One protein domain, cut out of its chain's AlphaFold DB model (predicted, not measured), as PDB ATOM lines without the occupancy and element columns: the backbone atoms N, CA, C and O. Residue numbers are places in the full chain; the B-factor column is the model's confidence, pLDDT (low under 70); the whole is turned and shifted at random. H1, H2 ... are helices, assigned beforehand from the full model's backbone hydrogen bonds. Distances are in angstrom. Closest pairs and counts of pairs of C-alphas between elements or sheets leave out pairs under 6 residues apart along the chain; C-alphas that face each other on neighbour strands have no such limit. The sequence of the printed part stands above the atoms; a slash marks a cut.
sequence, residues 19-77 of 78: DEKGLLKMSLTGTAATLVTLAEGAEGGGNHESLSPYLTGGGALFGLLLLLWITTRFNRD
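AT A GLANCE: This is residues 19 to 77 of the 78 residues of an uncharacterized protein of Streptomyces sp. SID3212 (UniProt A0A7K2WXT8). Two long straight helices, H1 and H2, form the arms of an open V, and the link of residues 45 to 52 makes its rounded foot. The arms spread away from each other toward the two ends of the printed part. The printed part has 59 residues, with two named helices in the order H1, H2, no named strand, and the class all helix. It is extended, with a radius of gyration of the C-alphas of 19.2 A, and flat, spanning 56 by 39 by 8 A.

HOW THE PARTS SIT: H1, residues 19 to 44, and H2, residues 53 to 76, are apart. A short link of 8 residues joins them. In H2 every O i to N i+4 pair is within hydrogen-bond range; in H1 20 of 22 are.

IN THESE COORDINATES: H1 is 37.1 A long, from C-alpha 19 at (-20.610, -21.511, 74.394) to C-alpha 44 at (6.684, 0.217, 61.630). H2 is 33.0 A long and ends with C-alpha 76 at (-1.168, 18.378, 101.509).

THE WHOLE: The two C-alphas farthest apart, those of Asp 19 and Asp 77, are 55.8 A apart. Residues 19 to 41, 43 to 52 and 54 to 77 stand free. The printed part has no cut. Its mean pLDDT is 73.4, and residues 20 to 51 and residue 77 are under 70.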
ATOM      1  N   ASP A  19     -20.878 -22.499  75.433       70.12
ATOM      2  CA  ASP A  19     -20.610 -21.511  74.394       70.12
ATOM      3  C   ASP A  19     -20.522 -20.069  74.915       70.12
ATOM      4  O   ASP A  19     -19.661 -19.335  74.438       70.12
ATOM      5  N   GLU A  20     -21.267 -19.671  75.951       69.12
ATOM      6  CA  GLU A  20     -21.126 -18.335  76.559       69.12
ATOM      7  C   GLU A  20     -19.781 -18.192  77.292       69.12
ATOM      8  O   GLU A  20     -19.098 -17.168  77.213       69.12
ATOM      9  N   LYS A  21     -19.334 -19.267  77.953       63.28
ATOM     10  CA  LYS A  21     -18.019 -19.321  78.619       63.28
ATOM     11  C   LYS A  21     -16.878 -19.319  77.599       63.28
ATOM     12  O   LYS A  21     -15.833 -18.706  77.833       63.28
ATOM     13  N   GLY A  22     -17.082 -19.998  76.470       65.56
ATOM     14  CA  GLY A  22     -16.180 -19.973  75.321       65.56
ATOM     15  C   GLY A  22     -16.101 -18.589  74.679       65.56
ATOM     16  O   GLY A  22     -15.002 -18.110  74.409       65.56
ATOM     17  N   LEU A  23     -17.239 -17.910  74.531       65.44
ATOM     18  CA  LEU A  23     -17.362 -16.569  73.963       65.44
ATOM     19  C   LEU A  23     -16.602 -15.517  74.786       65.44
ATOM     20  O   LEU A  23     -15.856 -14.716  74.219       65.44
ATOM     21  N   LEU A  24     -16.691 -15.571  76.119       64.50
ATOM     22  CA  LEU A  24     -15.928 -14.682  77.006       64.50
ATOM     23  C   LEU A  24     -14.411 -14.938  76.938       64.50
ATOM     24  O   LEU A  24     -13.625 -13.989  76.894       64.50
ATOM     25  N   LYS A  25     -13.980 -16.206  76.862       63.50
ATOM     26  CA  LYS A  25     -12.562 -16.561  76.651       63.50
ATOM     27  C   LYS A  25     -12.051 -16.108  75.281       63.50
ATOM     28  O   LYS A  25     -10.931 -15.606  75.180       63.50
ATOM     29  N   MET A  26     -12.856 -16.265  74.234       59.03
ATOM     30  CA  MET A  26     -12.468 -15.936  72.862       59.03
ATOM     31  C   MET A  26     -12.408 -14.415  72.634       59.03
ATOM     32  O   MET A  26     -11.482 -13.938  71.981       59.03
ATOM     33  N   SER A  27     -13.301 -13.638  73.263       63.81
ATOM     34  CA  SER A  27     -13.284 -12.163  73.233       63.81
ATOM     35  C   SER A  27     -12.072 -11.552  73.960       63.81
ATOM     36  O   SER A  27     -11.427 -10.637  73.437       63.81
ATOM     37  N   LEU A  28     -11.697 -12.101  75.125       61.03
ATOM     38  CA  LEU A  28     -10.511 -11.655  75.870       61.03
ATOM     39  C   LEU A  28      -9.208 -11.931  75.101       61.03
ATOM     40  O   LEU A  28      -8.274 -11.133  75.127       61.03
ATOM     41  N   THR A  29      -9.156 -13.051  74.380       66.50
ATOM     42  CA  THR A  29      -7.973 -13.427  73.595       66.50
ATOM     43  C   THR A  29      -7.843 -12.566  72.332       66.50
ATOM     44  O   THR A  29      -6.737 -12.175  71.970       66.50
ATOM     45  N   GLY A  30      -8.964 -12.204  71.693       64.12
ATOM     46  CA  GLY A  30      -8.971 -11.334  70.512       64.12
ATOM     47  C   GLY A  30      -8.507  -9.903  70.801       64.12
ATOM     48  O   GLY A  30      -7.730  -9.346  70.036       64.12
ATOM     49  N   THR A  31      -8.913  -9.320  71.932       66.38
ATOM     50  CA  THR A  31      -8.447  -7.980  72.344       66.38
ATOM     51  C   THR A  31      -6.965  -7.965  72.713       66.38
ATOM     52  O   THR A  31      -6.255  -7.043  72.316       66.38
ATOM     53  N   ALA A  32      -6.468  -8.997  73.400       63.81
ATOM     54  CA  ALA A  32      -5.041  -9.148  73.678       63.81
ATOM     55  C   ALA A  32      -4.210  -9.298  72.392       63.81
ATOM     56  O   ALA A  32      -3.153  -8.682  72.282       63.81
ATOM     57  N   ALA A  33      -4.712 -10.046  71.403       67.19
ATOM     58  CA  ALA A  33      -4.078 -10.152  70.092       67.19
ATOM     59  C   ALA A  33      -4.015  -8.789  69.389       67.19
ATOM     60  O   ALA A  33      -2.957  -8.420  68.903       67.19
ATOM     61  N   THR A  34      -5.083  -7.985  69.426       68.94
ATOM     62  CA  THR A  34      -5.068  -6.625  68.857       68.94
ATOM     63  C   THR A  34      -4.089  -5.696  69.573       68.94
ATOM     64  O   THR A  34      -3.474  -4.856  68.928       68.94
ATOM     65  N   LEU A  35      -3.916  -5.828  70.892       68.81
ATOM     66  CA  LEU A  35      -2.928  -5.052  71.651       68.81
ATOM     67  C   LEU A  35      -1.491  -5.469  71.317       68.81
ATOM     68  O   LEU A  35      -0.626  -4.604  71.208       68.81
ATOM     69  N   VAL A  36      -1.253  -6.769  71.112       68.81
ATOM     70  CA  VAL A  36       0.019  -7.288  70.590       68.81
ATOM     71  C   VAL A  36       0.248  -6.776  69.173       68.81
ATOM     72  O   VAL A  36       1.321  -6.249  68.931       68.81
ATOM     73  N   THR A  37      -0.773  -6.793  68.309       68.94
ATOM     74  CA  THR A  37      -0.745  -6.259  66.937       68.94
ATOM     75  C   THR A  37      -0.526  -4.762  66.844       68.94
ATOM     76  O   THR A  37       0.192  -4.275  65.972       68.94
ATOM     77  N   LEU A  38      -1.065  -4.012  67.795       66.25
ATOM     78  CA  LEU A  38      -0.810  -2.586  67.922       66.25
ATOM     79  C   LEU A  38       0.602  -2.301  68.462       66.25
ATOM     80  O   LEU A  38       1.207  -1.304  68.078       66.25
ATOM     81  N   ALA A  39       1.136  -3.178  69.319       61.47
ATOM     82  CA  ALA A  39       2.499  -3.087  69.835       61.47
ATOM     83  C   ALA A  39       3.559  -3.519  68.802       61.47
ATOM     84  O   ALA A  39       4.565  -2.836  68.666       61.47
ATOM     85  N   GLU A  40       3.330  -4.586  68.030       59.97
ATOM     86  CA  GLU A  40       4.188  -4.997  66.901       59.97
ATOM     87  C   GLU A  40       4.055  -4.017  65.719       59.97
ATOM     88  O   GLU A  40       5.033  -3.707  65.050       59.97
ATOM     89  N   GLY A  41       2.883  -3.404  65.518       54.56
ATOM     90  CA  GLY A  41       2.690  -2.293  64.578       54.56
ATOM     91  C   GLY A  41       3.466  -1.018  64.947       54.56
ATOM     92  O   GLY A  41       3.677  -0.162  64.087       54.56
ATOM     93  N   ALA A  42       3.949  -0.900  66.191       54.56
ATOM     94  CA  ALA A  42       4.874   0.158  66.600       54.56
ATOM     95  C   ALA A  42       6.300  -0.052  66.046       54.56
ATOM     96  O   ALA A  42       7.089   0.894  66.023       54.56
ATOM     97  N   GLU A  43       6.629  -1.248  65.544       51.97
ATOM     98  CA  GLU A  43       7.905  -1.530  64.869       51.97
ATOM     99  C   GLU A  43       7.951  -0.956  63.437       51.97
ATOM    100  O   GLU A  43       9.016  -0.864  62.831       51.97
ATOM    101  N   GLY A  44       6.812  -0.485  62.913       52.00
ATOM    102  CA  GLY A  44       6.684   0.217  61.630       52.00
ATOM    103  C   GLY A  44       6.963   1.725  61.683       52.00
ATOM    104  O   GLY A  44       6.603   2.448  60.756       52.00
ATOM    105  N   GLY A  45       7.573   2.237  62.753       54.25
ATOM    106  CA  GLY A  45       8.027   3.627  62.857       54.25
ATOM    107  C   GLY A  45       9.385   3.817  62.182       54.25
ATOM    108  O   GLY A  45      10.397   3.968  62.860       54.25
ATOM    109  N   GLY A  46       9.425   3.751  60.851       52.53
ATOM    110  CA  GLY A  46      10.660   3.879  60.080       52.53
ATOM    111  C   GLY A  46      11.459   5.133  60.444       52.53
ATOM    112  O   GLY A  46      10.946   6.230  60.312       52.53
ATOM    113  N   ASN A  47      12.706   4.944  60.886       52.03
ATOM    114  CA  ASN A  47      13.867   5.836  60.753       52.03
ATOM    115  C   ASN A  47      13.620   7.364  60.766       52.03
ATOM    116  O   ASN A  47      14.255   8.105  60.014       52.03
ATOM    117  N   HIS A  48      12.717   7.857  61.606       56.28
ATOM    118  CA  HIS A  48      12.715   9.255  61.993       56.28
ATOM    119  C   HIS A  48      13.658   9.373  63.191       56.28
ATOM    120  O   HIS A  48      13.757   8.460  64.011       56.28
ATOM    121  N   GLU A  49      14.315  10.517  63.351       55.47
ATOM    122  CA  GLU A  49      14.937  10.939  64.616       55.47
ATOM    123  C   GLU A  49      13.845  11.195  65.685       55.47
ATOM    124  O   GLU A  49      13.838  12.172  66.428       55.47
ATOM    125  N   SER A  50      12.817  10.350  65.706       59.44
ATOM    126  CA  SER A  50      11.724  10.334  66.648       59.44
ATOM    127  C   SER A  50      12.306   9.842  67.956       59.44
ATOM    128  O   SER A  50      12.606   8.657  68.108       59.44
ATOM    129  N   LEU A  51      12.527  10.803  68.855       62.25
ATOM    130  CA  LEU A  51      12.951  10.613  70.235       62.25
ATOM    131  C   LEU A  51      12.460   9.272  70.774       62.25
ATOM    132  O   LEU A  51      11.260   8.991  70.716       62.25
ATOM    133  N   SER A  52      13.398   8.485  71.316       72.31
ATOM    134  CA  SER A  52      13.150   7.149  71.859       72.31
ATOM    135  C   SER A  52      11.787   7.084  72.557       72.31
ATOM    136  O   SER A  52      11.525   7.910  73.439       72.31
ATOM    137  N   PRO A  53      10.907   6.132  72.201       73.25
ATOM    138  CA  PRO A  53       9.584   6.026  72.810       73.25
ATOM    139  C   PRO A  53       9.667   5.857  74.331       73.25
ATOM    140  O   PRO A  53       8.798   6.346  75.049       73.25
ATOM    141  N   TYR A  54      10.750   5.269  74.849       77.94
ATOM    142  CA  TYR A  54      11.031   5.218  76.284       77.94
ATOM    143  C   TYR A  54      11.375   6.585  76.876       77.94
ATOM    144  O   TYR A  54      10.992   6.872  78.005       77.94
ATOM    145  N   LEU A  55      12.074   7.438  76.128       83.50
ATOM    146  CA  LEU A  55      12.423   8.787  76.563       83.50
ATOM    147  C   LEU A  55      11.207   9.719  76.515       83.50
ATOM    148  O   LEU A  55      10.953  10.433  77.478       83.50
ATOM    149  N   THR A  56      10.427   9.673  75.435       84.38
ATOM    150  CA  THR A  56       9.198  10.466  75.292       84.38
ATOM    151  C   THR A  56       8.118   9.975  76.251       84.38
ATOM    152  O   THR A  56       7.560  10.765  77.007       84.38
ATOM    153  N   GLY A  57       7.852   8.667  76.278       87.81
ATOM    154  CA  GLY A  57       6.875   8.060  77.179       87.81
ATOM    155  C   GLY A  57       7.289   8.177  78.645       87.81
ATOM    156  O   GLY A  57       6.499   8.632  79.468       87.81
ATOM    157  N   GLY A  58       8.538   7.844  78.976       93.50
ATOM    158  CA  GLY A  58       9.078   7.958  80.332       93.50
ATOM    159  C   GLY A  58       9.196   9.405  80.806       93.50
ATOM    160  O   GLY A  58       8.854   9.696  81.948       93.50
ATOM    161  N   GLY A  59       9.603  10.329  79.932       93.94
ATOM    162  CA  GLY A  59       9.667  11.761  80.225       93.94
ATOM    163  C   GLY A  59       8.286  12.377  80.435       93.94
ATOM    164  O   GLY A  59       8.089  13.110  81.403       93.94
ATOM    165  N   ALA A  60       7.309  12.029  79.594       93.69
ATOM    166  CA  ALA A  60       5.922  12.445  79.782       93.69
ATOM    167  C   ALA A  60       5.347  11.892  81.095       93.69
ATOM    168  O   ALA A  60       4.789  12.651  81.883       93.69
ATOM    169  N   LEU A  61       5.542  10.598  81.377       94.94
ATOM    170  CA  LEU A  61       5.111   9.966  82.627       94.94
ATOM    171  C   LEU A  61       5.764  10.658  83.836       94.94
ATOM    172  O   LEU A  61       5.075  11.061  84.771       94.94
ATOM    173  N   PHE A  62       7.083  10.848  83.810       95.81
ATOM    174  CA  PHE A  62       7.818  11.505  84.886       95.81
ATOM    175  C   PHE A  62       7.356  12.950  85.095       95.81
ATOM    176  O   PHE A  62       7.154  13.358  86.234       95.81
ATOM    177  N   GLY A  63       7.123  13.710  84.022       96.50
ATOM    178  CA  GLY A  63       6.578  15.065  84.096       96.50
ATOM    179  C   GLY A  63       5.179  15.102  84.715       96.50
ATOM    180  O   GLY A  63       4.920  15.928  85.591       96.50
ATOM    181  N   LEU A  64       4.300  14.174  84.326       95.50
ATOM    182  CA  LEU A  64       2.967  14.026  84.919       95.50
ATOM    183  C   LEU A  64       3.045  13.651  86.405       95.50
ATOM    184  O   LEU A  64       2.337  14.248  87.213       95.50
ATOM    185  N   LEU A  65       3.924  12.719  86.791       96.31
ATOM    186  CA  LEU A  65       4.139  12.351  88.195       96.31
ATOM    187  C   LEU A  65       4.764  13.483  89.005       96.31
ATOM    188  O   LEU A  65       4.384  13.670  90.156       96.31
ATOM    189  N   LEU A  66       5.689  14.246  88.427       96.00
ATOM    190  CA  LEU A  66       6.295  15.405  89.069       96.00
ATOM    191  C   LEU A  66       5.240  16.485  89.308       96.00
ATOM    192  O   LEU A  66       5.115  16.976  90.426       96.00
ATOM    193  N   LEU A  67       4.433  16.811  88.297       95.19
ATOM    194  CA  LEU A  67       3.333  17.764  88.428       95.19
ATOM    195  C   LEU A  67       2.299  17.287  89.458       95.19
ATOM    196  O   LEU A  67       1.857  18.069  90.302       95.19
ATOM    197  N   LEU A  68       1.940  16.001  89.433       94.56
ATOM    198  CA  LEU A  68       1.047  15.398  90.419       94.56
ATOM    199  C   LEU A  68       1.647  15.466  91.827       94.56
ATOM    200  O   LEU A  68       0.960  15.834  92.773       94.56
ATOM    201  N   TRP A  69       2.929  15.151  91.989       93.50
ATOM    202  CA  TRP A  69       3.625  15.227  93.271       93.50
ATOM    203  C   TRP A  69       3.662  16.657  93.801       93.50
ATOM    204  O   TRP A  69       3.375  16.878  94.972       93.50
ATOM    205  N   ILE A  70       3.933  17.637  92.940       92.56
ATOM    206  CA  ILE A  70       3.920  19.058  93.290       92.56
ATOM    207  C   ILE A  70       2.516  19.481  93.741       92.56
ATOM    208  O   ILE A  70       2.345  20.016  94.836       92.56
ATOM    209  N   THR A  71       1.495  19.216  92.926       91.12
ATOM    210  CA  THR A  71       0.107  19.618  93.214       91.12
ATOM    211  C   THR A  71      -0.452  18.912  94.449       91.12
ATOM    212  O   THR A  71      -1.068  19.565  95.288       91.12
ATOM    213  N   THR A  72      -0.173  17.618  94.635       92.19
ATOM    214  CA  THR A  72      -0.554  16.875  95.848       92.19
ATOM    215  C   THR A  72       0.249  17.309  97.067       92.19
ATOM    216  O   THR A  72      -0.325  17.408  98.146       92.19
ATOM    217  N   ARG A  73       1.552  17.608  96.944       90.50
ATOM    218  CA  ARG A  73       2.370  18.081  98.068       90.50
ATOM    219  C   ARG A  73       1.900  19.447  98.538       90.50
ATOM    220  O   ARG A  73       1.738  19.590  99.741       90.50
ATOM    221  N   PHE A  74       1.629  20.388  97.635       80.56
ATOM    222  CA  PHE A  74       1.096  21.703  97.996       80.56
ATOM    223  C   PHE A  74      -0.318  21.631  98.577       80.56
ATOM    224  O   PHE A  74      -0.586  22.296  99.573       80.56
ATOM    225  N   ASN A  75      -1.204  20.796  98.020       80.44
ATOM    226  CA  ASN A  75      -2.525  20.563  98.614       80.44
ATOM    227  C   ASN A  75      -2.461  19.854  99.974       80.44
ATOM    228  O   ASN A  75      -3.410  19.951 100.742       80.44
ATOM    229  N   ARG A  76      -1.379  19.120 100.257       76.50
ATOM    230  CA  ARG A  76      -1.168  18.378 101.509       76.50
ATOM    231  C   ARG A  76      -0.338  19.146 102.546       76.50
ATOM    232  O   ARG A  76      -0.230  18.682 103.672       76.50
ATOM    233  N   ASP A  77       0.296  20.259 102.173       64.62
ATOM    234  CA  ASP A  77       1.142  21.087 103.055       64.62
ATOM    235  C   ASP A  77       0.423  22.328 103.605       64.62
ATOM    236  O   ASP A  77       1.068  23.278 104.046       64.62
TER     237      ASP A  77